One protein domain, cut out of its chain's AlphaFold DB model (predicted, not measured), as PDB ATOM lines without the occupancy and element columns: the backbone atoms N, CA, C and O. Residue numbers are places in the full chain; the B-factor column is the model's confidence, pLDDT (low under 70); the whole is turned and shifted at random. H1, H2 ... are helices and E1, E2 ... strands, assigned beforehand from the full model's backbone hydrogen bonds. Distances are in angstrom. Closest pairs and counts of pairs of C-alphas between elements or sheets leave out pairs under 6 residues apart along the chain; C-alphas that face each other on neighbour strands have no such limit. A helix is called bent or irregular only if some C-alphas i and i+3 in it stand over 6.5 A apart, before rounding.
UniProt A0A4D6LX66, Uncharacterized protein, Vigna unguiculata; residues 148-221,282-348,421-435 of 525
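AT A GLANCE: This is residues 148 to 221, 282 to 348 and 421 to 435 of the 525 residues of an uncharacterized protein of Vigna unguiculata (UniProt A0A4D6LX66). Two lobes stand side by side: in one, H2 runs from the side of kinked H1 to a small E1-E2 hairpin; in the other, long H5 has H4 folded back along part of it and H3 crossing it near residues 334 to 340. The printed part has 156 residues with six named helices and two named strands, in the order H1 H2 E1 E2 H3 H4 H5 H6; the sheet E1 - E2 is antiparallel and the class is mostly helix. The whole is loose, with a radius of gyration of the C-alphas of 18.6 A and spans of 51 by 43 by 33 A.

HOW THE PARTS SIT: E1, residues 200 to 204, and E2, residues 208 to 211, form an antiparallel hairpin; N 201 and O 210, 2.9 A apart, are within hydrogen-bond range. H2, residues 186 to 199, touches H1, residues 148 to 172, with residues 186 to 190 alone, opposite ways at a steep tilt of 64 degrees; the closest C-alphas, of Trp 164 and Ile 186, are 6.9 A apart. H5, residues 321 to 340, and H4, residues 305 to 314, form a helical hairpin at a shallow tilt of 23 degrees; the closest C-alphas, of Leu 312 and Leu 327, are 6.1 A apart. H5 touches H3, residues 284 to 298, opposite ways at a steep tilt of 39 degrees; the closest C-alphas, of Ala 293 and Leu 337, are 6.2 A apart. Helix packing is only just mostly crossed, 1 of these 3 touching pairs being at a shallow tilt. H6, residues 342 to 345, is close to H3 but not clearly touching; the closest C-alphas, of Leu 290 and Arg 344, are 6.9 A apart. H1 is apart from H3 and H5, and so is H2. In H2, H3, H4 and H5 every O i to N i+4 pair is within hydrogen-bond range, in H1 18 of 21, and H6 is too short for one.

IN THESE COORDINATES: H1 begins at C-alpha 148 (237.690, 120.261, 244.461) and is 34.7 A long, with a kink of 37 degrees near residue 165; it is only just irregular, C-alphas 166 and 169 being 6.53 A apart. H5 is 28.9 A long, H3 21.4 A and H2 19.8 A. H6 ends at C-alpha 345 (255.615, 161.339, 262.388).

THE WHOLE: The C-alphas farthest apart, of Glu 166 and Arg 347, are 53.3 A apart. Residues 222 to 281 and 349 to 420 are not printed, with gaps of 20.4 A and 37.3 A between C-alphas across the cuts. The link from H1 to H2 is long, 13 residues. Mean pLDDT of the printed part is 70.5, and 62 residues are under 70, among them 212 to 221, 282 to 290 and 421 to 435.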
ATOM      1  N   TYR A 148     237.210 120.868 243.209       48.44
ATOM      2  CA  TYR A 148     237.690 120.261 244.461       48.44
ATOM      3  C   TYR A 148     237.831 121.282 245.605       48.44
ATOM      4  O   TYR A 148     237.367 121.035 246.710       48.44
ATOM      5  N   GLY A 149     238.355 122.484 245.326       45.88
ATOM      6  CA  GLY A 149     238.471 123.552 246.330       45.88
ATOM      7  C   GLY A 149     237.133 124.138 246.805       45.88
ATOM      8  O   GLY A 149     237.008 124.578 247.945       45.88
ATOM      9  N   LYS A 150     236.101 124.133 245.951       55.09
ATOM     10  CA  LYS A 150     234.747 124.556 246.341       55.09
ATOM     11  C   LYS A 150     234.077 123.496 247.211       55.09
ATOM     12  O   LYS A 150     233.344 123.854 248.128       55.09
ATOM     13  N   GLN A 151     234.353 122.223 246.937       56.25
ATOM     14  CA  GLN A 151     233.872 121.107 247.738       56.25
ATOM     15  C   GLN A 151     234.501 121.117 249.139       56.25
ATOM     16  O   GLN A 151     233.765 121.101 250.121       56.25
ATOM     17  N   THR A 152     235.824 121.265 249.251       62.44
ATOM     18  CA  THR A 152     236.502 121.318 250.560       62.44
ATOM     19  C   THR A 152     236.035 122.500 251.406       62.44
ATOM     20  O   THR A 152     235.739 122.333 252.579       62.44
ATOM     21  N   MET A 153     235.850 123.683 250.807       68.69
ATOM     22  CA  MET A 153     235.320 124.845 251.532       68.69
ATOM     23  C   MET A 153     233.892 124.608 252.059       68.69
ATOM     24  O   MET A 153     233.534 125.096 253.129       68.69
ATOM     25  N   GLN A 154     233.049 123.902 251.298       71.25
ATOM     26  CA  GLN A 154     231.690 123.570 251.735       71.25
ATOM     27  C   GLN A 154     231.701 122.552 252.880       71.25
ATOM     28  O   GLN A 154     230.935 122.711 253.829       71.25
ATOM     29  N   GLU A 155     232.590 121.562 252.815       74.50
ATOM     30  CA  GLU A 155     232.817 120.590 253.886       74.50
ATOM     31  C   GLU A 155     233.327 121.281 255.164       74.50
ATOM     32  O   GLU A 155     232.759 121.072 256.236       74.50
ATOM     33  N   ASP A 156     234.301 122.190 255.052       75.62
ATOM     34  CA  ASP A 156     234.841 122.950 256.188       75.62
ATOM     35  C   ASP A 156     233.779 123.834 256.850       75.62
ATOM     36  O   ASP A 156     233.690 123.905 258.075       75.62
ATOM     37  N   LYS A 157     232.920 124.486 256.055       82.69
ATOM     38  CA  LYS A 157     231.811 125.282 256.596       82.69
ATOM     39  C   LYS A 157     230.794 124.428 257.346       82.69
ATOM     40  O   LYS A 157     230.310 124.859 258.388       82.69
ATOM     41  N   ALA A 158     230.468 123.244 256.829       83.38
ATOM     42  CA  ALA A 158     229.554 122.327 257.505       83.38
ATOM     43  C   ALA A 158     230.136 121.861 258.848       83.38
ATOM     44  O   ALA A 158     229.452 121.878 259.865       83.38
ATOM     45  N   LEU A 159     231.426 121.533 258.863       83.81
ATOM     46  CA  LEU A 159     232.155 121.142 260.063       83.81
ATOM     47  C   LEU A 159     232.209 122.252 261.126       83.81
ATOM     48  O   LEU A 159     231.910 122.005 262.293       83.81
ATOM     49  N   ILE A 160     232.514 123.488 260.723       84.19
ATOM     50  CA  ILE A 160     232.515 124.643 261.634       84.19
ATOM     51  C   ILE A 160     231.103 124.925 262.173       84.19
ATOM     52  O   ILE A 160     230.964 125.315 263.331       84.19
ATOM     53  N   TYR A 161     230.058 124.718 261.365       87.50
ATOM     54  CA  TYR A 161     228.675 124.881 261.814       87.50
ATOM     55  C   TYR A 161     228.297 123.882 262.910       87.50
ATOM     56  O   TYR A 161     227.749 124.290 263.937       87.50
ATOM     57  N   GLU A 162     228.623 122.602 262.724       87.50
ATOM     58  CA  GLU A 162     228.375 121.590 263.754       87.50
ATOM     59  C   GLU A 162     229.172 121.894 265.029       87.50
ATOM     60  O   GLU A 162     228.608 121.874 266.119       87.50
ATOM     61  N   ASP A 163     230.437 122.306 264.910       84.75
ATOM     62  CA  ASP A 163     231.243 122.705 266.070       84.75
ATOM     63  C   ASP A 163     230.660 123.897 266.824       84.75
ATOM     64  O   ASP A 163     230.653 123.911 268.058       84.75
ATOM     65  N   TRP A 164     230.196 124.910 266.095       88.38
ATOM     66  CA  TRP A 164     229.546 126.070 266.687       88.38
ATOM     67  C   TRP A 164     228.288 125.647 267.446       88.38
ATOM     68  O   TRP A 164     228.105 126.041 268.598       88.38
ATOM     69  N   LYS A 165     227.464 124.790 266.843       87.75
ATOM     70  CA  LYS A 165     226.222 124.296 267.438       87.75
ATOM     71  C   LYS A 165     226.459 123.408 268.664       87.75
ATOM     72  O   LYS A 165     225.720 123.524 269.636       87.75
ATOM     73  N   GLU A 166     227.463 122.537 268.631       87.69
ATOM     74  CA  GLU A 166     227.764 121.603 269.724       87.69
ATOM     75  C   GLU A 166     228.529 122.269 270.876       87.69
ATOM     76  O   GLU A 166     228.307 121.918 272.033       87.69
ATOM     77  N   ASN A 167     229.416 123.230 270.588       84.12
ATOM     78  CA  ASN A 167     230.378 123.728 271.579       84.12
ATOM     79  C   ASN A 167     230.215 125.207 271.931       84.12
ATOM     80  O   ASN A 167     230.513 125.588 273.058       84.12
ATOM     81  N   ILE A 168     229.791 126.059 270.993       83.94
ATOM     82  CA  ILE A 168     229.702 127.512 271.220       83.94
ATOM     83  C   ILE A 168     228.291 127.907 271.639       83.94
ATOM     84  O   ILE A 168     228.129 128.651 272.603       83.94
ATOM     85  N   LEU A 169     227.273 127.372 270.964       84.38
ATOM     86  CA  LEU A 169     225.873 127.671 271.242       84.38
ATOM     87  C   LEU A 169     225.481 127.369 272.706       84.38
ATOM     88  O   LEU A 169     224.929 128.266 273.340       84.38
ATOM     89  N   PRO A 170     225.857 126.223 273.317       85.50
ATOM     90  CA  PRO A 170     225.523 125.957 274.720       85.50
ATOM     91  C   PRO A 170     226.196 126.919 275.711       85.50
ATOM     92  O   PRO A 170     225.699 127.121 276.818       85.50
ATOM     93  N   LEU A 171     227.328 127.527 275.333       81.06
ATOM     94  CA  LEU A 171     228.033 128.505 276.168       81.06
ATOM     95  C   LEU A 171     227.344 129.873 276.180       81.06
ATOM     96  O   LEU A 171     227.545 130.635 277.123       81.06
ATOM     97  N   LEU A 172     226.537 130.182 275.163       76.88
ATOM     98  CA  LEU A 172     225.745 131.414 275.119       76.88
ATOM     99  C   LEU A 172     224.548 131.354 276.069       76.88
ATOM    100  O   LEU A 172     224.194 132.372 276.661       76.88
ATOM    101  N   ASP A 173     223.994 130.159 276.270       70.44
ATOM    102  CA  ASP A 173     222.866 129.918 277.177       70.44
ATOM    103  C   ASP A 173     223.299 129.836 278.653       70.44
ATOM    104  O   ASP A 173     222.483 129.938 279.575       70.44
ATOM    105  N   LEU A 174     224.604 129.696 278.910       76.31
ATOM    106  CA  LEU A 174     225.175 129.713 280.252       76.31
ATOM    107  C   LEU A 174     225.151 131.134 280.835       76.31
ATOM    108  O   LEU A 174     226.050 131.950 280.614       76.31
ATOM    109  N   ALA A 175     224.149 131.393 281.683       60.22
ATOM    110  CA  ALA A 175     223.931 132.665 282.385       60.22
ATOM    111  C   ALA A 175     225.160 133.200 283.159       60.22
ATOM    112  O   ALA A 175     225.249 134.395 283.446       60.22
ATOM    113  N   LEU A 176     226.126 132.331 283.480       66.38
ATOM    114  CA  LEU A 176     227.356 132.672 284.197       66.38
ATOM    115  C   LEU A 176     228.360 133.482 283.362       66.38
ATOM    116  O   LEU A 176     229.144 134.230 283.942       66.38
ATOM    117  N   LEU A 177     228.360 133.355 282.030       63.53
ATOM    118  CA  LEU A 177     229.412 133.943 281.191       63.53
ATOM    119  C   LEU A 177     229.080 135.349 280.668       63.53
ATOM    120  O   LEU A 177     229.970 136.003 280.127       63.53
ATOM    121  N   LYS A 178     227.832 135.827 280.835       70.19
ATOM    122  CA  LYS A 178     227.344 137.140 280.350       70.19
ATOM    123  C   LYS A 178     227.860 137.485 278.940       70.19
ATOM    124  O   LYS A 178     228.218 138.631 278.661       70.19
ATOM    125  N   LEU A 179     227.943 136.489 278.058       75.81
ATOM    126  CA  LEU A 179     228.438 136.686 276.701       75.81
ATOM    127  C   LEU A 179     227.399 137.470 275.914       75.81
ATOM    128  O   LEU A 179     226.206 137.190 275.994       75.81
ATOM    129  N   ASN A 180     227.849 138.459 275.146       76.94
ATOM    130  CA  ASN A 180     226.963 139.172 274.242       76.94
ATOM    131  C   ASN A 180     226.740 138.304 272.989       76.94
ATOM    132  O   ASN A 180     227.688 138.139 272.214       76.94
ATOM    133  N   PRO A 181     225.517 137.795 272.745       75.62
ATOM    134  CA  PRO A 181     225.245 136.859 271.651       75.62
ATOM    135  C   PRO A 181     225.604 137.423 270.271       75.62
ATOM    136  O   PRO A 181     225.931 136.672 269.357       75.62
ATOM    137  N   LYS A 182     225.618 138.756 270.128       80.06
ATOM    138  CA  LYS A 182     225.950 139.454 268.879       80.06
ATOM    139  C   LYS A 182     227.350 139.121 268.340       80.06
ATOM    140  O   LYS A 182     227.559 139.207 267.134       80.06
ATOM    141  N   PHE A 183     228.305 138.769 269.204       79.38
ATOM    142  CA  PHE A 183     229.683 138.458 268.795       79.38
ATOM    143  C   PHE A 183     229.932 136.970 268.522       79.38
ATOM    144  O   PHE A 183     231.015 136.617 268.066       79.38
ATOM    145  N   PHE A 184     228.948 136.108 268.776       83.56
ATOM    146  CA  PHE A 184     229.091 134.653 268.678       83.56
ATOM    147  C   PHE A 184     228.115 134.030 267.673       83.56
ATOM    148  O   PHE A 184     227.820 132.841 267.748       83.56
ATOM    149  N   ASP A 185     227.630 134.830 266.724       86.44
ATOM    150  CA  ASP A 185     226.886 134.331 265.570       86.44
ATOM    151  C   ASP A 185     227.767 133.426 264.689       86.44
ATOM    152  O   ASP A 185     229.002 133.519 264.702       86.44
ATOM    153  N   ILE A 186     227.139 132.566 263.892       87.69
ATOM    154  CA  ILE A 186     227.832 131.618 263.021       87.69
ATOM    155  C   ILE A 186     228.779 132.321 262.038       87.69
ATOM    156  O   ILE A 186     229.900 131.860 261.824       87.69
ATOM    157  N   GLU A 187     228.390 133.482 261.507       86.12
ATOM    158  CA  GLU A 187     229.237 134.266 260.603       86.12
ATOM    159  C   GLU A 187     230.488 134.803 261.310       86.12
ATOM    160  O   GLU A 187     231.584 134.801 260.744       86.12
ATOM    161  N   GLN A 188     230.360 135.196 262.583       84.81
ATOM    162  CA  GLN A 188     231.509 135.596 263.397       84.81
ATOM    163  C   GLN A 188     232.406 134.399 263.713       84.81
ATOM    164  O   GLN A 188     233.630 134.530 263.715       84.81
ATOM    165  N   CYS A 189     231.825 133.214 263.904       84.19
ATOM    166  CA  CYS A 189     232.585 131.981 264.078       84.19
ATOM    167  C   CYS A 189     233.387 131.624 262.814       84.19
ATOM    168  O   CYS A 189     234.584 131.337 262.911       84.19
ATOM    169  N   PHE A 190     232.787 131.733 261.621       83.00
ATOM    170  CA  PHE A 190     233.504 131.562 260.352       83.00
ATOM    171  C   PHE A 190     234.631 132.582 260.188       83.00
ATOM    172  O   PHE A 190     235.743 132.207 259.801       83.00
ATOM    173  N   ALA A 191     234.373 133.855 260.501       82.12
ATOM    174  CA  ALA A 191     235.382 134.909 260.434       82.12
ATOM    175  C   ALA A 191     236.551 134.629 261.392       82.12
ATOM    176  O   ALA A 191     237.711 134.683 260.982       82.12
ATOM    177  N   ALA A 192     236.257 134.250 262.637       81.88
ATOM    178  CA  ALA A 192     237.261 133.920 263.642       81.88
ATOM    179  C   ALA A 192     238.088 132.682 263.254       81.88
ATOM    180  O   ALA A 192     239.316 132.724 263.318       81.88
ATOM    181  N   LYS A 193     237.450 131.597 262.793       80.81
ATOM    182  CA  LYS A 193     238.154 130.389 262.320       80.81
ATOM    183  C   LYS A 193     239.042 130.689 261.113       80.81
ATOM    184  O   LYS A 193     240.187 130.243 261.081       80.81
ATOM    185  N   SER A 194     238.553 131.496 260.174       76.62
ATOM    186  CA  SER A 194     239.337 131.946 259.015       76.62
ATOM    187  C   SER A 194     240.550 132.778 259.448       76.62
ATOM    188  O   SER A 194     241.661 132.571 258.952       76.62
ATOM    189  N   LEU A 195     240.370 133.677 260.418       78.44
ATOM    190  CA  LEU A 195     241.456 134.480 260.973       78.44
ATOM    191  C   LEU A 195     242.520 133.601 261.642       78.44
ATOM    192  O   LEU A 195     243.693 133.714 261.304       78.44
ATOM    193  N   ILE A 196     242.114 132.681 262.521       77.81
ATOM    194  CA  ILE A 196     243.035 131.761 263.205       77.81
ATOM    195  C   ILE A 196     243.803 130.919 262.180       77.81
ATOM    196  O   ILE A 196     245.027 130.842 262.256       77.81
ATOM    197  N   SER A 197     243.117 130.355 261.180       72.31
ATOM    198  CA  SER A 197     243.759 129.519 260.154       72.31
ATOM    199  C   SER A 197     244.828 130.247 259.342       72.31
ATOM    200  O   SER A 197     245.808 129.642 258.930       72.31
ATOM    201  N   SER A 198     244.656 131.556 259.140       65.88
ATOM    202  CA  SER A 198     245.529 132.352 258.275       65.88
ATOM    203  C   SER A 198     246.624 133.115 259.020       65.88
ATOM    204  O   SER A 198     247.548 133.614 258.377       65.88
ATOM    205  N   ARG A 199     246.504 133.269 260.344       71.50
ATOM    206  CA  ARG A 199     247.346 134.183 261.136       71.50
ATOM    207  C   ARG A 199     247.915 133.587 262.422       71.50
ATOM    208  O   ARG A 199     248.727 134.247 263.065       71.50
ATOM    209  N   SER A 200     247.490 132.389 262.825       72.62
ATOM    210  CA  SER A 200     248.070 131.732 264.000       72.62
ATOM    211  C   SER A 200     249.447 131.145 263.697       72.62
ATOM    212  O   SER A 200     249.762 130.772 262.565       72.62
ATOM    213  N   TYR A 201     250.266 131.073 264.738       72.19
ATOM    214  CA  TYR A 201     251.580 130.450 264.726       72.19
ATOM    215  C   TYR A 201     251.544 129.203 265.594       72.19
ATOM    216  O   TYR A 201     250.920 129.200 266.655       72.19
ATOM    217  N   GLU A 202     252.236 128.159 265.157       70.62
ATOM    218  CA  GLU A 202     252.623 127.065 266.040       70.62
ATOM    219  C   GLU A 202     253.757 127.570 266.937       70.62
ATOM    220  O   GLU A 202     254.783 128.029 266.434       70.62
ATOM    221  N   ILE A 203     253.534 127.575 268.249       65.25
ATOM    222  CA  ILE A 203     254.475 128.130 269.225       65.25
ATOM    223  C   ILE A 203     255.460 127.039 269.652       65.25
ATOM    224  O   ILE A 203     256.656 127.165 269.405       65.25
ATOM    225  N   ASP A 204     254.952 125.975 270.274       65.38
ATOM    226  CA  ASP A 204     255.689 124.766 270.655       65.38
ATOM    227  C   ASP A 204     254.702 123.638 271.031       65.38
ATOM    228  O   ASP A 204     253.489 123.857 271.091       65.38
ATOM    229  N   ASP A 205     255.220 122.436 271.313       62.66
ATOM    230  CA  ASP A 205     254.422 121.254 271.686       62.66
ATOM    231  C   ASP A 205     253.551 121.471 272.940       62.66
ATOM    232  O   ASP A 205     252.540 120.791 273.125       62.66
ATOM    233  N   TYR A 206     253.942 122.392 273.825       59.94
ATOM    234  CA  TYR A 206     253.256 122.645 275.090       59.94
ATOM    235  C   TYR A 206     252.136 123.688 274.946       59.94
ATOM    236  O   TYR A 206     251.042 123.510 275.483       59.94
ATOM    237  N   HIS A 207     252.394 124.773 274.217       64.38
ATOM    238  CA  HIS A 207     251.489 125.907 274.031       64.38
ATOM    239  C   HIS A 207     250.595 125.760 272.789       64.38
ATOM    240  O   HIS A 207     249.569 126.437 272.695       64.38
ATOM    241  N   GLY A 208     250.948 124.881 271.849       72.38
ATOM    242  CA  GLY A 208     250.190 124.626 270.627       72.38
ATOM    243  C   GLY A 208     250.166 125.835 269.688       72.38
ATOM    244  O   GLY A 208     251.200 126.427 269.389       72.38
ATOM    245  N   PHE A 209     248.973 126.201 269.209       69.44
ATOM    246  CA  PHE A 209     248.782 127.326 268.291       69.44
ATOM    247  C   PHE A 209     248.348 128.590 269.030       69.44
ATOM    248  O   PHE A 209     247.407 128.564 269.826       69.44
ATOM    249  N   GLY A 210     248.965 129.720 268.698       71.00
ATOM    250  CA  GLY A 210     248.599 131.015 269.253       71.00
ATOM    251  C   GLY A 210     248.621 132.127 268.217       71.00
ATOM    252  O   GLY A 210     249.385 132.117 267.254       71.00
ATOM    253  N   MET A 211     247.761 133.120 268.425       75.56
ATOM    254  CA  MET A 211     247.880 134.395 267.729       75.56
ATOM    255  C   MET A 211     249.050 135.143 268.352       75.56
ATOM    256  O   MET A 211     249.020 135.415 269.552       75.56
ATOM    257  N   VAL A 212     250.060 135.473 267.548       69.88
ATOM    258  CA  VAL A 212     251.177 136.288 268.019       69.88
ATOM    259  C   VAL A 212     251.025 137.688 267.450       69.88
ATOM    260  O   VAL A 212     251.199 137.881 266.242       69.88
ATOM    261  N   PRO A 213     250.648 138.665 268.287       66.44
ATOM    262  CA  PRO A 213     250.414 140.002 267.790       66.44
ATOM    263  C   PRO A 213     251.694 140.629 267.228       66.44
ATOM    264  O   PRO A 213     252.797 140.256 267.634       66.44
ATOM    265  N   LEU A 214     251.546 141.561 266.282       65.19
ATOM    266  CA  LEU A 214     252.605 142.147 265.443       65.19
ATOM    267  C   LEU A 214     253.228 141.171 264.436       65.19
ATOM    268  O   LEU A 214     253.396 141.536 263.273       65.19
ATOM    269  N   ALA A 215     253.559 139.952 264.860       68.38
ATOM    270  CA  ALA A 215     254.066 138.916 263.968       68.38
ATOM    271  C   ALA A 215     253.043 138.584 262.873       68.38
ATOM    272  O   ALA A 215     253.396 138.534 261.695       68.38
ATOM    273  N   ASP A 216     251.766 138.490 263.255       69.56
ATOM    274  CA  ASP A 216     250.638 138.236 262.356       69.56
ATOM    275  C   ASP A 216     250.478 139.268 261.223       69.56
ATOM    276  O   ASP A 216     249.765 138.996 260.255       69.56
ATOM    277  N   LEU A 217     251.138 140.431 261.295       67.50
ATOM    278  CA  LEU A 217     251.116 141.463 260.254       67.50
ATOM    279  C   LEU A 217     252.065 141.171 259.085       67.50
ATOM    280  O   LEU A 217     251.867 141.715 257.992       67.50
ATOM    281  N   PHE A 218     253.090 140.342 259.287       64.88
ATOM    282  CA  PHE A 218     254.046 140.016 258.234       64.88
ATOM    283  C   PHE A 218     253.434 139.003 257.263       64.88
ATOM    284  O   PHE A 218     252.848 137.995 257.649       64.88
ATOM    285  N   ASN A 219     253.527 139.300 255.966       62.12
ATOM    286  CA  ASN A 219     253.039 138.401 254.927       62.12
ATOM    287  C   ASN A 219     254.089 137.334 254.638       62.12
ATOM    288  O   ASN A 219     255.258 137.668 254.485       62.12
ATOM    289  N   HIS A 220     253.646 136.095 254.446       57.41
ATOM    290  CA  HIS A 220     254.501 135.009 253.981       57.41
ATOM    291  C   HIS A 220     255.034 135.296 252.568       57.41
ATOM    292  O   HIS A 220     254.250 135.482 251.625       57.41
ATOM    293  N   LYS A 221     256.357 135.261 252.388       48.81
ATOM    294  CA  LYS A 221     256.988 135.172 251.067       48.81
ATOM    295  C   LYS A 221     257.488 133.746 250.835       48.81
ATOM    296  O   LYS A 221     258.239 133.197 251.628       48.81
ATOM    297  N   LEU A 282     261.478 156.379 252.218       53.88
ATOM    298  CA  LEU A 282     261.160 155.053 252.732       53.88
ATOM    299  C   LEU A 282     260.411 154.316 251.611       53.88
ATOM    300  O   LEU A 282     259.498 154.909 251.021       53.88
ATOM    301  N   PRO A 283     260.793 153.073 251.270       58.81
ATOM    302  CA  PRO A 283     260.076 152.301 250.270       58.81
ATOM    303  C   PRO A 283     258.585 152.283 250.614       58.81
ATOM    304  O   PRO A 283     258.234 152.144 251.784       58.81
ATOM    305  N   LYS A 284     257.705 152.390 249.610       59.41
ATOM    306  CA  LYS A 284     256.235 152.378 249.778       59.41
ATOM    307  C   LYS A 284     255.760 151.300 250.768       59.41
ATOM    308  O   LYS A 284     254.931 151.571 251.624       59.41
ATOM    309  N   ARG A 285     256.402 150.128 250.729       54.59
ATOM    310  CA  ARG A 285     256.163 148.988 251.625       54.59
ATOM    311  C   ARG A 285     256.326 149.309 253.116       54.59
ATOM    312  O   ARG A 285     255.548 148.817 253.921       54.59
ATOM    313  N   VAL A 286     257.298 150.141 253.487       56.47
ATOM    314  CA  VAL A 286     257.509 150.544 254.888       56.47
ATOM    315  C   VAL A 286     256.418 151.517 255.336       56.47
ATOM    316  O   VAL A 286     255.903 151.400 256.442       56.47
ATOM    317  N   CYS A 287     255.995 152.436 254.464       61.88
ATOM    318  CA  CYS A 287     254.863 153.325 254.745       61.88
ATOM    319  C   CYS A 287     253.537 152.557 254.893       61.88
ATOM    320  O   CYS A 287     252.707 152.925 255.730       61.88
ATOM    321  N   ASP A 288     253.348 151.494 254.107       62.56
ATOM    322  CA  ASP A 288     252.185 150.609 254.197       62.56
ATOM    323  C   ASP A 288     252.197 149.829 255.525       62.56
ATOM    324  O   ASP A 288     251.199 149.832 256.245       62.56
ATOM    325  N   ALA A 289     253.345 149.263 255.919       62.16
ATOM    326  CA  ALA A 289     253.513 148.571 257.203       62.16
ATOM    327  C   ALA A 289     253.275 149.497 258.411       62.16
ATOM    328  O   ALA A 289     252.554 149.142 259.341       62.16
ATOM    329  N   LEU A 290     253.798 150.726 258.374       66.25
ATOM    330  CA  LEU A 290     253.547 151.735 259.414       66.25
ATOM    331  C   LEU A 290     252.077 152.186 259.451       66.25
ATOM    332  O   LEU A 290     251.552 152.541 260.504       66.25
ATOM    333  N   SER A 291     251.383 152.173 258.310       71.12
ATOM    334  CA  SER A 291     249.940 152.434 258.270       71.12
ATOM    335  C   SER A 291     249.133 151.297 258.882       71.12
ATOM    336  O   SER A 291     248.147 151.559 259.566       71.12
ATOM    337  N   LEU A 292     249.578 150.057 258.689       71.38
ATOM    338  CA  LEU A 292     248.985 148.882 259.312       71.38
ATOM    339  C   LEU A 292     249.189 148.883 260.833       71.38
ATOM    340  O   LEU A 292     248.235 148.633 261.561       71.38
ATOM    341  N   ALA A 293     250.378 149.267 261.311       73.19
ATOM    342  CA  ALA A 293     250.657 149.449 262.738       73.19
ATOM    343  C   ALA A 293     249.736 150.505 263.382       73.19
ATOM    344  O   ALA A 293     249.167 150.261 264.443       73.19
ATOM    345  N   ASN A 294     249.503 151.638 262.706       74.44
ATOM    346  CA  ASN A 294     248.553 152.659 263.171       74.44
ATOM    347  C   ASN A 294     247.114 152.127 263.259       74.44
ATOM    348  O   ASN A 294     246.408 152.410 264.223       74.44
ATOM    349  N   MET A 295     246.666 151.373 262.247       77.56
ATOM    350  CA  MET A 295     245.339 150.751 262.284       77.56
ATOM    351  C   MET A 295     245.248 149.727 263.418       77.56
ATOM    352  O   MET A 295     244.242 149.703 264.119       77.56
ATOM    353  N   ARG A 296     246.301 148.934 263.643       78.75
ATOM    354  CA  ARG A 296     246.356 147.953 264.732       78.75
ATOM    355  C   ARG A 296     246.226 148.619 266.100       78.75
ATOM    356  O   ARG A 296     245.404 148.173 266.890       78.75
ATOM    357  N   GLU A 297     246.935 149.722 266.338       80.88
ATOM    358  CA  GLU A 297     246.816 150.479 267.593       80.88
ATOM    359  C   GLU A 297     245.380 150.976 267.829       80.88
ATOM    360  O   GLU A 297     244.859 150.882 268.937       80.88
ATOM    361  N   SER A 298     244.692 151.424 266.771       80.62
ATOM    362  CA  SER A 298     243.309 151.909 266.878       80.62
ATOM    363  C   SER A 298     242.282 150.834 267.271       80.62
ATOM    364  O   SER A 298     241.190 151.171 267.727       80.62
ATOM    365  N   LEU A 299     242.616 149.544 267.129       79.56
ATOM    366  CA  LEU A 299     241.715 148.435 267.473       79.56
ATOM    367  C   LEU A 299     241.664 148.141 268.976       79.56
ATOM    368  O   LEU A 299     240.731 147.480 269.429       79.56
ATOM    369  N   TYR A 300     242.613 148.652 269.763       78.25
ATOM    370  CA  TYR A 300     242.613 148.478 271.216       78.25
ATOM    371  C   TYR A 300     241.615 149.387 271.952       78.25
ATOM    372  O   TYR A 300     241.546 149.342 273.179       78.25
ATOM    373  N   GLY A 301     240.801 150.166 271.237       78.50
ATOM    374  CA  GLY A 301     239.770 151.016 271.831       78.50
ATOM    375  C   GLY A 301     240.331 152.293 272.460       78.50
ATOM    376  O   GLY A 301     241.414 152.748 272.109       78.50
ATOM    377  N   LEU A 302     239.557 152.899 273.365       76.50
ATOM    378  CA  LEU A 302     239.882 154.201 273.970       76.50
ATOM    379  C   LEU A 302     240.879 154.117 275.132       76.50
ATOM    380  O   LEU A 302     241.398 155.150 275.542       76.50
ATOM    381  N   ASN A 303     241.141 152.913 275.649       83.19
ATOM    382  CA  ASN A 303     242.085 152.718 276.744       83.19
ATOM    383  C   ASN A 303     243.496 153.081 276.277       83.19
ATOM    384  O   ASN A 303     243.951 152.599 275.229       83.19
ATOM    385  N   SER A 304     244.196 153.874 277.077       85.75
ATOM    386  CA  SER A 304     245.618 154.158 276.905       85.75
ATOM    387  C   SER A 304     246.480 152.925 277.223       85.75
ATOM    388  O   SER A 304     245.985 151.904 277.713       85.75
ATOM    389  N   LEU A 305     247.778 152.986 276.906       86.12
ATOM    390  CA  LEU A 305     248.723 151.946 277.331       86.12
ATOM    391  C   LEU A 305     248.832 151.927 278.862       86.12
ATOM    392  O   LEU A 305     248.944 150.862 279.464       86.12
ATOM    393  N   GLU A 306     248.783 153.105 279.473       88.50
ATOM    394  CA  GLU A 306     248.833 153.312 280.912       88.50
ATOM    395  C   GLU A 306     247.620 152.672 281.598       88.50
ATOM    396  O   GLU A 306     247.800 151.971 282.590       88.50
ATOM    397  N   ASP A 307     246.422 152.797 281.017       90.12
ATOM    398  CA  ASP A 307     245.206 152.146 281.531       90.12
ATOM    399  C   ASP A 307     245.345 150.615 281.529       90.12
ATOM    400  O   ASP A 307     244.901 149.938 282.457       90.12
ATOM    401  N   ASP A 308     245.976 150.047 280.494       88.62
ATOM    402  CA  ASP A 308     246.218 148.603 280.420       88.62
ATOM    403  C   ASP A 308     247.281 148.150 281.436       88.62
ATOM    404  O   ASP A 308     247.134 147.076 282.023       88.62
ATOM    405  N   ILE A 309     248.328 148.954 281.673       88.69
ATOM    406  CA  ILE A 309     249.338 148.698 282.718       88.69
ATOM    407  C   ILE A 309     248.676 148.714 284.097       88.69
ATOM    408  O   ILE A 309     248.857 147.778 284.873       88.69
ATOM    409  N   GLU A 310     247.847 149.718 284.370       92.56
ATOM    410  CA  GLU A 310     247.121 149.845 285.632       92.56
ATOM    411  C   GLU A 310     246.128 148.681 285.830       92.56
ATOM    412  O   GLU A 310     245.972 148.147 286.932       92.56
ATOM    413  N   ALA A 311     245.478 148.224 284.753       89.19
ATOM    414  CA  ALA A 311     244.632 147.034 284.777       89.19
ATOM    415  C   ALA A 311     245.433 145.754 285.066       89.19
ATOM    416  O   ALA A 311     244.948 144.889 285.797       89.19
ATOM    417  N   LEU A 312     246.654 145.630 284.532       88.62
ATOM    418  CA  LEU A 312     247.539 144.497 284.816       88.62
ATOM    419  C   LEU A 312     248.014 144.502 286.272       88.62
ATOM    420  O   LEU A 312     248.034 143.443 286.894       88.62
ATOM    421  N   GLU A 313     248.347 145.666 286.828       88.56
ATOM    422  CA  GLU A 313     248.746 145.810 288.236       88.56
ATOM    423  C   GLU A 313     247.623 145.418 289.202       88.56
ATOM    424  O   GLU A 313     247.872 144.823 290.252       88.56
ATOM    425  N   ARG A 314     246.368 145.695 288.829       88.38
ATOM    426  CA  ARG A 314     245.184 145.254 289.584       88.38
ATOM    427  C   ARG A 314     244.818 143.788 289.342       88.38
ATOM    428  O   ARG A 314     244.050 143.221 290.122       88.38
ATOM    429  N   CYS A 315     245.338 143.169 288.282       86.50
ATOM    430  CA  CYS A 315     245.013 141.801 287.902       86.50
ATOM    431  C   CYS A 315     245.823 140.787 288.721       86.50
ATOM    432  O   CYS A 315     247.047 140.854 288.834       86.50
ATOM    433  N   SER A 316     245.145 139.775 289.262       83.56
ATOM    434  CA  SER A 316     245.805 138.694 289.995       83.56
ATOM    435  C   SER A 316     246.127 137.522 289.072       83.56
ATOM    436  O   SER A 316     245.220 136.820 288.626       83.56
ATOM    437  N   LEU A 317     247.415 137.213 288.880       72.56
ATOM    438  CA  LEU A 317     247.857 136.018 288.139       72.56
ATOM    439  C   LEU A 317     247.244 134.712 288.692       72.56
ATOM    440  O   LEU A 317     246.977 133.775 287.938       72.56
ATOM    441  N   ALA A 318     247.009 134.647 290.007       65.06
ATOM    442  CA  ALA A 318     246.487 133.457 290.677       65.06
ATOM    443  C   ALA A 318     244.980 133.252 290.454       65.06
ATOM    444  O   ALA A 318     244.536 132.110 290.342       65.06
ATOM    445  N   ARG A 319     244.195 134.335 290.389       70.56
ATOM    446  CA  ARG A 319     242.729 134.267 290.242       70.56
ATOM    447  C   ARG A 319     242.267 134.429 288.796       70.56
ATOM    448  O   ARG A 319     241.301 133.798 288.385       70.56
ATOM    449  N   GLU A 320     242.979 135.231 288.010       74.06
ATOM    450  CA  GLU A 320     242.559 135.706 286.690       74.06
ATOM    451  C   GLU A 320     243.639 135.446 285.627       74.06
ATOM    452  O   GLU A 320     243.931 136.283 284.775       74.06
ATOM    453  N   ARG A 321     244.232 134.244 285.645       65.31
ATOM    454  CA  ARG A 321     245.369 133.855 284.786       65.31
ATOM    455  C   ARG A 321     245.193 134.216 283.303       65.31
ATOM    456  O   ARG A 321     246.129 134.693 282.670       65.31
ATOM    457  N   LYS A 322     244.000 133.995 282.736       66.44
ATOM    458  CA  LYS A 322     243.719 134.301 281.320       66.44
ATOM    459  C   LYS A 322     243.755 135.804 281.030       66.44
ATOM    460  O   LYS A 322     244.298 136.195 280.001       66.44
ATOM    461  N   LEU A 323     243.197 136.619 281.927       70.38
ATOM    462  CA  LEU A 323     243.208 138.076 281.805       70.38
ATOM    463  C   LEU A 323     244.624 138.627 281.993       70.38
ATOM    464  O   LEU A 323     245.054 139.489 281.237       70.38
ATOM    465  N   TYR A 324     245.381 138.070 282.939       76.38
ATOM    466  CA  TYR A 324     246.774 138.447 283.158       76.38
ATOM    467  C   TYR A 324     247.617 138.252 281.890       76.38
ATOM    468  O   TYR A 324     248.256 139.186 281.412       76.38
ATOM    469  N   HIS A 325     247.589 137.055 281.293       70.62
ATOM    470  CA  HIS A 325     248.377 136.789 280.086       70.62
ATOM    471  C   HIS A 325     247.905 137.605 278.878       70.62
ATOM    472  O   HIS A 325     248.742 138.048 278.091       70.62
ATOM    473  N   SER A 326     246.597 137.848 278.730       72.69
ATOM    474  CA  SER A 326     246.099 138.686 277.635       72.69
ATOM    475  C   SER A 326     246.530 140.146 277.785       72.69
ATOM    476  O   SER A 326     246.954 140.750 276.799       72.69
ATOM    477  N   LEU A 327     246.505 140.697 279.003       74.81
ATOM    478  CA  LEU A 327     247.005 142.041 279.300       74.81
ATOM    479  C   LEU A 327     248.511 142.149 279.051       74.81
ATOM    480  O   LEU A 327     248.945 143.096 278.402       74.81
ATOM    481  N   VAL A 328     249.305 141.157 279.469       72.19
ATOM    482  CA  VAL A 328     250.752 141.117 279.188       72.19
ATOM    483  C   VAL A 328     251.026 141.156 277.682       72.19
ATOM    484  O   VAL A 328     251.845 141.957 277.230       72.19
ATOM    485  N   LEU A 329     250.329 140.332 276.891       72.75
ATOM    486  CA  LEU A 329     250.484 140.320 275.432       72.75
ATOM    487  C   LEU A 329     250.088 141.661 274.807       72.75
ATOM    488  O   LEU A 329     250.845 142.209 274.004       72.75
ATOM    489  N   ARG A 330     248.946 142.218 275.222       80.62
ATOM    490  CA  ARG A 330     248.439 143.508 274.739       80.62
ATOM    491  C   ARG A 330     249.401 144.657 275.044       80.62
ATOM    492  O   ARG A 330     249.726 145.430 274.149       80.62
ATOM    493  N   ILE A 331     249.893 144.749 276.279       79.00
ATOM    494  CA  ILE A 331     250.858 145.777 276.704       79.00
ATOM    495  C   ILE A 331     252.156 145.644 275.909       79.00
ATOM    496  O   ILE A 331     252.699 146.646 275.441       79.00
ATOM    497  N   ASN A 332     252.662 144.420 275.738       78.88
ATOM    498  CA  ASN A 332     253.894 144.186 274.992       78.88
ATOM    499  C   ASN A 332     253.755 144.601 273.525       78.88
ATOM    500  O   ASN A 332     254.632 145.290 273.006       78.88
ATOM    501  N   GLU A 333     252.651 144.253 272.870       76.75
ATOM    502  CA  GLU A 333     252.394 144.686 271.497       76.75
ATOM    503  C   GLU A 333     252.286 146.207 271.393       76.75
ATOM    504  O   GLU A 333     252.976 146.804 270.567       76.75
ATOM    505  N   ARG A 334     251.491 146.852 272.254       80.19
ATOM    506  CA  ARG A 334     251.325 148.313 272.256       80.19
ATOM    507  C   ARG A 334     252.646 149.043 272.499       80.19
ATOM    508  O   ARG A 334     252.925 150.033 271.828       80.19
ATOM    509  N   LYS A 335     253.530 148.520 273.360       78.44
ATOM    510  CA  LYS A 335     254.904 149.037 273.528       78.44
ATOM    511  C   LYS A 335     255.731 148.935 272.246       78.44
ATOM    512  O   LYS A 335     256.537 149.822 271.965       78.44
ATOM    513  N   ILE A 336     255.562 147.868 271.466       76.00
ATOM    514  CA  ILE A 336     256.250 147.733 270.177       76.00
ATOM    515  C   ILE A 336     255.640 148.687 269.140       76.00
ATOM    516  O   ILE A 336     256.383 149.382 268.445       76.00
ATOM    517  N   LEU A 337     254.310 148.798 269.078       77.94
ATOM    518  CA  LEU A 337     253.612 149.742 268.201       77.94
ATOM    519  C   LEU A 337     254.022 151.191 268.510       77.94
ATOM    520  O   LEU A 337     254.412 151.912 267.594       77.94
ATOM    521  N   GLN A 338     254.071 151.594 269.784       76.94
ATOM    522  CA  GLN A 338     254.560 152.914 270.204       76.94
ATOM    523  C   GLN A 338     255.997 153.200 269.750       76.94
ATOM    524  O   GLN A 338     256.316 154.346 269.442       76.94
ATOM    525  N   LYS A 339     256.864 152.185 269.662       76.31
ATOM    526  CA  LYS A 339     258.216 152.347 269.104       76.31
ATOM    527  C   LYS A 339     258.206 152.477 267.579       76.31
ATOM    528  O   LYS A 339     259.060 153.168 267.034       76.31
ATOM    529  N   LEU A 340     257.257 151.848 266.885       69.06
ATOM    530  CA  LEU A 340     257.154 151.850 265.419       69.06
ATOM    531  C   LEU A 340     256.486 153.118 264.850       69.06
ATOM    532  O   LEU A 340     256.882 153.604 263.791       69.06
ATOM    533  N   ILE A 341     255.492 153.684 265.535       69.31
ATOM    534  CA  ILE A 341     254.678 154.814 265.043       69.31
ATOM    535  C   ILE A 341     255.477 156.127 264.818       69.31
ATOM    536  O   ILE A 341     255.259 156.779 263.785       69.31
ATOM    537  N   PRO A 342     256.432 156.534 265.686       65.06
ATOM    538  CA  PRO A 342     257.199 157.776 265.533       65.06
ATOM    539  C   PRO A 342     257.994 157.873 264.226       65.06
ATOM    540  O   PRO A 342     258.139 158.965 263.676       65.06
ATOM    541  N   PHE A 343     258.409 156.740 263.645       59.06
ATOM    542  CA  PHE A 343     259.119 156.701 262.359       59.06
ATOM    543  C   PHE A 343     258.305 157.285 261.187       59.06
ATOM    544  O   PHE A 343     258.873 157.646 260.151       59.06
ATOM    545  N   ARG A 344     256.978 157.404 261.337       52.19
ATOM    546  CA  ARG A 344     256.087 158.079 260.382       52.19
ATOM    547  C   ARG A 344     255.930 159.580 260.665       52.19
ATOM    548  O   ARG A 344     255.731 160.348 259.721       52.19
ATOM    549  N   LEU A 345     255.959 159.984 261.937       46.78
ATOM    550  CA  LEU A 345     255.615 161.339 262.388       46.78
ATOM    551  C   LEU A 345     256.769 162.338 262.223       46.78
ATOM    552  O   LEU A 345     256.510 163.479 261.842       46.78
ATOM    553  N   ASP A 346     258.020 161.881 262.320       46.28
ATOM    554  CA  ASP A 346     259.241 162.694 262.134       46.28
ATOM    555  C   ASP A 346     259.432 163.280 260.718       46.28
ATOM    556  O   ASP A 346     260.423 163.946 260.427       46.28
ATOM    557  N   ARG A 347     258.492 163.049 259.792       47.56
ATOM    558  CA  ARG A 347     258.511 163.659 258.450       47.56
ATOM    559  C   ARG A 347     257.432 164.696 258.204       47.56
ATOM    560  O   ARG A 347     257.522 165.404 257.203       47.56
ATOM    561  N   LYS A 348     256.386 164.757 259.034       44.06
ATOM    562  CA  LYS A 348     255.314 165.749 258.846       44.06
ATOM    563  C   LYS A 348     255.572 167.047 259.607       44.06
ATOM    564  O   LYS A 348     254.999 168.065 259.236       44.06
ATOM    565  N   ARG A 421     257.438 128.449 262.013       37.91
ATOM    566  CA  ARG A 421     256.898 128.482 260.647       37.91
ATOM    567  C   ARG A 421     255.528 129.138 260.630       37.91
ATOM    568  O   ARG A 421     254.585 128.649 261.244       37.91
ATOM    569  N   GLY A 422     255.414 130.219 259.859       38.62
ATOM    570  CA  GLY A 422     254.126 130.762 259.444       38.62
ATOM    571  C   GLY A 422     253.398 129.725 258.598       38.62
ATOM    572  O   GLY A 422     253.732 129.496 257.435       38.62
ATOM    573  N   MET A 423     252.418 129.073 259.201       45.12
ATOM    574  CA  MET A 423     251.570 128.097 258.550       45.12
ATOM    575  C   MET A 423     250.559 128.867 257.700       45.12
ATOM    576  O   MET A 423     249.479 129.215 258.157       45.12
ATOM    577  N   GLY A 424     250.915 129.171 256.450       45.69
ATOM    578  CA  GLY A 424     249.972 129.631 255.423       45.69
ATOM    579  C   GLY A 424     248.988 128.522 255.044       45.69
ATOM    580  O   GLY A 424     248.870 128.162 253.872       45.69
ATOM    581  N   LEU A 425     248.356 127.908 256.040       45.91
ATOM    582  CA  LEU A 425     247.438 126.809 255.859       45.91
ATOM    583  C   LEU A 425     246.142 127.372 255.298       45.91
ATOM    584  O   LEU A 425     245.607 128.379 255.758       45.91
ATOM    585  N   GLY A 426     245.654 126.701 254.257       43.44
ATOM    586  CA  GLY A 426     244.291 126.873 253.783       43.44
ATOM    587  C   GLY A 426     243.261 126.598 254.891       43.44
ATOM    588  O   GLY A 426     243.630 126.337 256.038       43.44
ATOM    589  N   PRO A 427     241.961 126.668 254.559       40.72
ATOM    590  CA  PRO A 427     240.885 126.651 255.549       40.72
ATOM    591  C   PRO A 427     241.069 125.511 256.558       40.72
ATOM    592  O   PRO A 427     241.309 124.371 256.171       40.72
ATOM    593  N   CYS A 428     241.034 125.846 257.853       48.16
ATOM    594  CA  CYS A 428     241.166 124.876 258.938       48.16
ATOM    595  C   CYS A 428     239.886 124.033 259.033       48.16
ATOM    596  O   CYS A 428     238.873 124.565 259.500       48.16
ATOM    597  N   PRO A 429     239.917 122.732 258.691       47.72
ATOM    598  CA  PRO A 429     238.779 121.856 258.928       47.72
ATOM    599  C   PRO A 429     238.665 121.642 260.436       47.72
ATOM    600  O   PRO A 429     239.675 121.370 261.095       47.72
ATOM    601  N   SER A 430     237.472 121.760 261.013       46.81
ATOM    602  CA  SER A 430     237.305 121.618 262.461       46.81
ATOM    603  C   SER A 430     236.414 120.440 262.865       46.81
ATOM    604  O   SER A 430     235.449 120.105 262.199       46.81
ATOM    605  N   ARG A 431     236.781 119.796 263.976       50.88
ATOM    606  CA  ARG A 431     235.860 119.233 264.977       50.88
ATOM    607  C   ARG A 431     236.423 119.532 266.370       50.88
ATOM    608  O   ARG A 431     236.829 118.658 267.123       50.88
ATOM    609  N   VAL A 432     236.581 120.826 266.623       43.12
ATOM    610  CA  VAL A 432     237.342 121.514 267.679       43.12
ATOM    611  C   VAL A 432     238.781 121.890 267.280       43.12
ATOM    612  O   VAL A 432     238.908 123.037 266.866       43.12
ATOM    613  N   PHE A 433     239.824 121.043 267.261       51.62
ATOM    614  CA  PHE A 433     241.106 121.337 266.557       51.62
ATOM    615  C   PHE A 433     241.909 120.051 266.267       51.62
ATOM    616  O   PHE A 433     242.403 119.416 267.191       51.62
ATOM    617  N   GLY A 434     242.063 119.697 264.980       42.94
ATOM    618  CA  GLY A 434     242.973 118.648 264.494       42.94
ATOM    619  C   GLY A 434     242.348 117.666 263.495       42.94
ATOM    620  O   GLY A 434     241.778 116.656 263.893       42.94
ATOM    621  N   TYR A 435     242.529 117.909 262.190       34.97
ATOM    622  CA  TYR A 435     242.491 116.852 261.172       34.97
ATOM    623  C   TYR A 435     243.935 116.585 260.732       34.97
ATOM    624  O   TYR A 435     244.491 117.293 259.893       34.97
TER     625      TYR A 435